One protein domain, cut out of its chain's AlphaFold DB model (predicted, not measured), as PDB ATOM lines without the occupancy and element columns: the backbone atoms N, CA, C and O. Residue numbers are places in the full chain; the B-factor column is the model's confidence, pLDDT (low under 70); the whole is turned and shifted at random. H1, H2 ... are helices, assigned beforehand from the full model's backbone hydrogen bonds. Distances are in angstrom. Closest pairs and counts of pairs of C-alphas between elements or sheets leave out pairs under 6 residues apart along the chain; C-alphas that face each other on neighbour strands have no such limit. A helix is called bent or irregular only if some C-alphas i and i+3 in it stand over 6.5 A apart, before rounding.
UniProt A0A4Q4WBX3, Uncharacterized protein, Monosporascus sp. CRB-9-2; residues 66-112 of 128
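What this domain is: This is residues 66 to 112 of the 128 residues of an uncharacterized protein of Monosporascus sp. CRB-9-2 (UniProt A0A4Q4WBX3). Two helices make an open V, their neighbouring ends meeting in a corner at Arg 89 and the rest of each arm standing free; H2 is one arm, and bent H1 is the other. The printed part has 47 residues, two named helices in the order H1, H2, and no named strand: all helix. It is extended, with a radius of gyration of the C-alphas of 16.9 A, and flat, spanning 50 by 29 by 13 A.

How they stand to each other: H2, residues 90 to 108, is close to but not clearly touching H1b, residues 81 to 88; their closest C-alphas, of Ala 86 and Phe 93, are 6.5 A apart. Their lines are about perpendicular, at 81 degrees. H1a, residues 70 to 78, is apart from H2. In H1a, H1b and H2 every O i to N i+4 pair is within hydrogen-bond range.

Where its parts are: H2 is 26.9 A long and ends at C-alpha 108 (45.433, -34.836, 19.075). H1, residues 70 to 88, was assigned by its hydrogen bonds as one helix, but is bent: C-alphas 78 and 81 are 6.6 A apart. H1a, 12.4 A long, begins at C-alpha 70 (44.047, -47.309, 58.138), and H1b is 10.3 A long; their tilt of 36 degrees is only just steep.

The domain as a whole: The farthest C-alphas, of Glu 66 and Gly 112, are 50.9 A apart. The printed part has no cut, and the link from H1 to H2 is tight. Residues 66 to 68 have pLDDT under 70.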
ATOM      1  N   GLU A  66      35.008 -56.012  59.950       59.16
ATOM      2  CA  GLU A  66      35.027 -54.821  59.102       59.16
ATOM      3  C   GLU A  66      36.087 -53.829  59.624       59.16
ATOM      4  O   GLU A  66      35.791 -52.737  60.096       59.16
ATOM      5  N   GLN A  67      37.359 -54.234  59.628       61.84
ATOM      6  CA  GLN A  67      38.467 -53.325  59.882       61.84
ATOM      7  C   GLN A  67      38.816 -52.645  58.566       61.84
ATOM      8  O   GLN A  67      39.540 -53.188  57.730       61.84
ATOM      9  N   GLU A  68      38.288 -51.434  58.376       65.50
ATOM     10  CA  GLU A  68      38.788 -50.556  57.326       65.50
ATOM     11  C   GLU A  68      40.293 -50.344  57.543       65.50
ATOM     12  O   GLU A  68      40.745 -49.874  58.590       65.50
ATOM     13  N   VAL A  69      41.090 -50.703  56.536       82.44
ATOM     14  CA  VAL A  69      42.543 -50.516  56.560       82.44
ATOM     15  C   VAL A  69      42.828 -49.033  56.812       82.44
ATOM     16  O   VAL A  69      42.266 -48.173  56.133       82.44
ATOM     17  N   ARG A  70      43.728 -48.706  57.751       81.88
ATOM     18  CA  ARG A  70      44.047 -47.309  58.138       81.88
ATOM     19  C   ARG A  70      44.354 -46.403  56.934       81.88
ATOM     20  O   ARG A  70      44.021 -45.221  56.950       81.88
ATOM     21  N   VAL A  71      44.930 -46.971  55.872       86.50
ATOM     22  CA  VAL A  71      45.198 -46.297  54.591       86.50
ATOM     23  C   VAL A  71      43.909 -45.853  53.887       86.50
ATOM     24  O   VAL A  71      43.834 -44.726  53.404       86.50
ATOM     25  N   ILE A  72      42.875 -46.697  53.868       86.38
ATOM     26  CA  ILE A  72      41.573 -46.398  53.254       86.38
ATOM     27  C   ILE A  72      40.882 -45.259  54.009       86.38
ATOM     28  O   ILE A  72      40.364 -44.330  53.386       86.38
ATOM     29  N   VAL A  73      40.927 -45.283  55.345       87.19
ATOM     30  CA  VAL A  73      40.359 -44.217  56.184       87.19
ATOM     31  C   VAL A  73      41.070 -42.886  55.928       87.19
ATOM     32  O   VAL A  73      40.409 -41.870  55.699       87.19
ATOM     33  N   ALA A  74      42.407 -42.884  55.896       88.44
ATOM     34  CA  ALA A  74      43.197 -41.687  55.604       88.44
ATOM     35  C   ALA A  74      42.909 -41.132  54.195       88.44
ATOM     36  O   ALA A  74      42.707 -39.924  54.030       88.44
ATOM     37  N   ALA A  75      42.806 -42.005  53.188       89.31
ATOM     38  CA  ALA A  75      42.455 -41.619  51.824       89.31
ATOM     39  C   ALA A  75      41.041 -41.018  51.743       89.31
ATOM     40  O   ALA A  75      40.866 -39.946  51.157       89.31
ATOM     41  N   LYS A  76      40.042 -41.637  52.390       87.12
ATOM     42  CA  LYS A  76      38.670 -41.101  52.464       87.12
ATOM     43  C   LYS A  76      38.636 -39.735  53.142       87.12
ATOM     44  O   LYS A  76      37.999 -38.819  52.621       87.12
ATOM     45  N   GLN A  77      39.329 -39.569  54.269       89.88
ATOM     46  CA  GLN A  77      39.395 -38.287  54.978       89.88
ATOM     47  C   GLN A  77      40.043 -37.198  54.128       89.88
ATOM     48  O   GLN A  77      39.576 -36.057  54.147       89.88
ATOM     49  N   ARG A  78      41.071 -37.539  53.340       90.31
ATOM     50  CA  ARG A  78      41.693 -36.584  52.424       90.31
ATOM     51  C   ARG A  78      40.814 -36.283  51.217       90.31
ATOM     52  O   ARG A  78      40.781 -35.131  50.815       90.31
ATOM     53  N   TYR A  79      40.084 -37.256  50.676       89.50
ATOM     54  CA  TYR A  79      39.204 -37.084  49.512       89.50
ATOM     55  C   TYR A  79      37.942 -36.266  49.828       89.50
ATOM     56  O   TYR A  79      37.547 -35.393  49.053       89.50
ATOM     57  N   ARG A  80      37.335 -36.491  50.999       89.81
ATOM     58  CA  ARG A  80      36.073 -35.866  51.431       89.81
ATOM     59  C   ARG A  80      36.025 -34.330  51.293       89.81
ATOM     60  O   ARG A  80      35.048 -33.846  50.724       89.81
ATOM     61  N   PRO A  81      37.029 -33.542  51.730       88.88
ATOM     62  CA  PRO A  81      36.995 -32.087  51.575       88.88
ATOM     63  C   PRO A  81      37.139 -31.628  50.116       88.88
ATOM     64  O   PRO A  81      36.611 -30.580  49.758       88.88
ATOM     65  N   TRP A  82      37.833 -32.385  49.258       86.06
ATOM     66  CA  TRP A  82      37.919 -32.064  47.827       86.06
ATOM     67  C   TRP A  82      36.595 -32.335  47.126       86.06
ATOM     68  O   TRP A  82      36.127 -31.483  46.375       86.06
ATOM     69  N   LEU A  83      35.952 -33.459  47.447       88.44
ATOM     70  CA  LEU A  83      34.619 -33.780  46.946       88.44
ATOM     71  C   LEU A  83      33.597 -32.709  47.357       88.44
ATOM     72  O   LEU A  83      32.846 -32.221  46.519       88.44
ATOM     73  N   GLN A  84      33.602 -32.291  48.627       89.25
ATOM     74  CA  GLN A  84      32.700 -31.239  49.107       89.25
ATOM     75  C   GLN A  84      32.929 -29.903  48.392       89.25
ATOM     76  O   GLN A  84      31.963 -29.239  48.029       89.25
ATOM     77  N   ARG A  85      34.187 -29.519  48.134       87.12
ATOM     78  CA  ARG A  85      34.499 -28.310  47.355       87.12
ATOM     79  C   ARG A  85      34.043 -28.420  45.900       87.12
ATOM     80  O   ARG A  85      33.530 -27.439  45.372       87.12
ATOM     81  N   ALA A  86      34.193 -29.595  45.288       87.56
ATOM     82  CA  ALA A  86      33.745 -29.851  43.922       87.56
ATOM     83  C   ALA A  86      32.229 -29.745  43.769       87.56
ATOM     84  O   ALA A  86      31.747 -29.127  42.824       87.56
ATOM     85  N   VAL A  87      31.481 -30.276  44.737       88.81
ATOM     86  CA  VAL A  87      30.017 -30.195  44.739       88.81
ATOM     87  C   VAL A  87      29.532 -28.783  45.088       88.81
ATOM     88  O   VAL A  87      28.602 -28.288  44.461       88.81
ATOM     89  N   ALA A  88      30.163 -28.102  46.053       89.88
ATOM     90  CA  ALA A  88      29.743 -26.767  46.489       89.88
ATOM     91  C   ALA A  88      30.062 -25.654  45.474       89.88
ATOM     92  O   ALA A  88      29.372 -24.637  45.435       89.88
ATOM     93  N   ARG A  89      31.122 -25.811  44.672       90.12
ATOM     94  CA  ARG A  89      31.514 -24.859  43.623       90.12
ATOM     95  C   ARG A  89      31.847 -25.625  42.341       90.12
ATOM     96  O   ARG A  89      33.025 -25.840  42.070       90.12
ATOM     97  N   PRO A  90      30.842 -26.014  41.535       87.88
ATOM     98  CA  PRO A  90      31.071 -26.844  40.351       87.88
ATOM     99  C   PRO A  90      31.749 -26.086  39.199       87.88
ATOM    100  O   PRO A  90      32.523 -26.674  38.453       87.88
ATOM    101  N   LEU A  91      31.517 -24.772  39.079       91.25
ATOM    102  CA  LEU A  91      32.053 -23.913  38.010       91.25
ATOM    103  C   LEU A  91      33.572 -24.057  37.756       91.25
ATOM    104  O   LEU A  91      33.940 -24.295  36.606       91.25
ATOM    105  N   PRO A  92      34.471 -23.971  38.762       89.81
ATOM    106  CA  PRO A  92      35.906 -24.160  38.536       89.81
ATOM    107  C   PRO A  92      36.273 -25.574  38.063       89.81
ATOM    108  O   PRO A  92      37.200 -25.723  37.272       89.81
ATOM    109  N   PHE A  93      35.550 -26.610  38.497       90.44
ATOM    110  CA  PHE A  93      35.811 -27.994  38.079       90.44
ATOM    111  C   PHE A  93      35.324 -28.258  36.656       90.44
ATOM    112  O   PHE A  93      36.004 -28.940  35.895       90.44
ATOM    113  N   ILE A  94      34.191 -27.666  36.273       92.62
ATOM    114  CA  ILE A  94      33.719 -27.673  34.885       92.62
ATOM    115  C   ILE A  94      34.732 -26.946  33.995       92.62
ATOM    116  O   ILE A  94      35.142 -27.497  32.978       92.62
ATOM    117  N   GLY A  95      35.197 -25.761  34.404       95.00
ATOM    118  CA  GLY A  95      36.228 -25.012  33.680       95.00
ATOM    119  C   GLY A  95      37.522 -25.810  33.502       95.00
ATOM    120  O   GLY A  95      38.060 -25.866  32.400       95.00
ATOM    121  N   ALA A  96      37.977 -26.499  34.553       94.38
ATOM    122  CA  ALA A  96      39.126 -27.399  34.471       94.38
ATOM    123  C   ALA A  96      38.881 -28.575  33.509       94.38
ATOM    124  O   ALA A  96      39.753 -28.894  32.706       94.38
ATOM    125  N   GLY A  97      37.693 -29.188  33.538       94.69
ATOM    126  CA  GLY A  97      37.318 -30.255  32.606       94.69
ATOM    127  C   GLY A  97      37.311 -29.792  31.148       94.69
ATOM    128  O   GLY A  97      37.861 -30.471  30.283       94.69
ATOM    129  N   VAL A  98      36.768 -28.602  30.879       96.69
ATOM    130  CA  VAL A  98      36.794 -27.987  29.543       96.69
ATOM    131  C   VAL A  98      38.228 -27.681  29.114       96.69
ATOM    132  O   VAL A  98      38.597 -27.987  27.984       96.69
ATOM    133  N   ALA A  99      39.063 -27.144  30.006       96.88
ATOM    134  CA  ALA A  99      40.469 -26.887  29.705       96.88
ATOM    135  C   ALA A  99      41.219 -28.177  29.332       96.88
ATOM    136  O   ALA A  99      41.946 -28.194  28.341       96.88
ATOM    137  N   VAL A 100      40.999 -29.272  30.067       96.69
ATOM    138  CA  VAL A 100      41.579 -30.588  29.745       96.69
ATOM    139  C   VAL A 100      41.091 -31.094  28.389       96.69
ATOM    140  O   VAL A 100      41.895 -31.600  27.612       96.69
ATOM    141  N   LEU A 101      39.806 -30.926  28.069       96.62
ATOM    142  CA  LEU A 101      39.262 -31.313  26.767       96.62
ATOM    143  C   LEU A 101      39.914 -30.521  25.623       96.62
ATOM    144  O   LEU A 101      40.325 -31.112  24.628       96.62
ATOM    145  N   VAL A 102      40.057 -29.203  25.775       96.50
ATOM    146  CA  VAL A 102      40.720 -28.344  24.780       96.50
ATOM    147  C   VAL A 102      42.181 -28.752  24.598       96.50
ATOM    148  O   VAL A 102      42.644 -28.872  23.466       96.50
ATOM    149  N   LEU A 103      42.894 -29.030  25.693       95.88
ATOM    150  CA  LEU A 103      44.271 -29.523  25.639       95.88
ATOM    151  C   LEU A 103      44.367 -30.882  24.940       95.88
ATOM    152  O   LEU A 103      45.277 -31.079  24.140       95.88
ATOM    153  N   ALA A 104      43.431 -31.800  25.190       94.44
ATOM    154  CA  ALA A 104      43.395 -33.099  24.524       94.44
ATOM    155  C   ALA A 104      43.169 -32.960  23.009       94.44
ATOM    156  O   ALA A 104      43.850 -33.616  22.225       94.44
ATOM    157  N   VAL A 105      42.262 -32.072  22.589       94.38
ATOM    158  CA  VAL A 105      42.007 -31.778  21.167       94.38
ATOM    159  C   VAL A 105      43.230 -31.135  20.511       94.38
ATOM    160  O   VAL A 105      43.607 -31.519  19.407       94.38
ATOM    161  N   ALA A 106      43.886 -30.194  21.195       93.12
ATOM    162  CA  ALA A 106      45.124 -29.592  20.709       93.12
ATOM    163  C   ALA A 106      46.246 -30.637  20.573       93.12
ATOM    164  O   ALA A 106      46.940 -30.671  19.558       93.12
ATOM    165  N   ALA A 107      46.385 -31.527  21.559       91.25
ATOM    166  CA  ALA A 107      47.370 -32.603  21.543       91.25
ATOM    167  C   ALA A 107      47.084 -33.655  20.463       91.25
ATOM    168  O   ALA A 107      48.018 -34.200  19.883       91.25
ATOM    169  N   PHE A 108      45.815 -33.911  20.143       90.19
ATOM    170  CA  PHE A 108      45.433 -34.836  19.075       90.19
ATOM    171  C   PHE A 108      46.001 -34.418  17.710       90.19
ATOM    172  O   PHE A 108      46.392 -35.275  16.925       90.19
ATOM    173  N   GLY A 109      46.132 -33.112  17.447       85.69
ATOM    174  CA  GLY A 109      46.778 -32.610  16.230       85.69
ATOM    175  C   GLY A 109      48.280 -32.912  16.134       85.69
ATOM    176  O   GLY A 109      48.830 -32.886  15.038       85.69
ATOM    177  N   LEU A 110      48.939 -33.217  17.257       85.38
ATOM    178  CA  LEU A 110      50.361 -33.586  17.313       85.38
ATOM    179  C   LEU A 110      50.585 -35.089  17.081       85.38
ATOM    180  O   LEU A 110      51.725 -35.512  16.897       85.38
ATOM    181  N   VAL A 111      49.526 -35.905  17.109       83.62
ATOM    182  CA  VAL A 111      49.625 -37.351  16.889       83.62
ATOM    183  C   VAL A 111      49.821 -37.610  15.395       83.62
ATOM    184  O   VAL A 111      48.918 -37.394  14.584       83.62
ATOM    185  N   GLY A 112      51.017 -38.071  15.026       72.06
ATOM    186  CA  GLY A 112      51.313 -38.541  13.674       72.06
ATOM    187  C   GLY A 112      50.412 -39.715  13.287       72.06
ATOM    188  O   GLY A 112      50.072 -40.556  14.117       72.06
TER     189      GLY A 112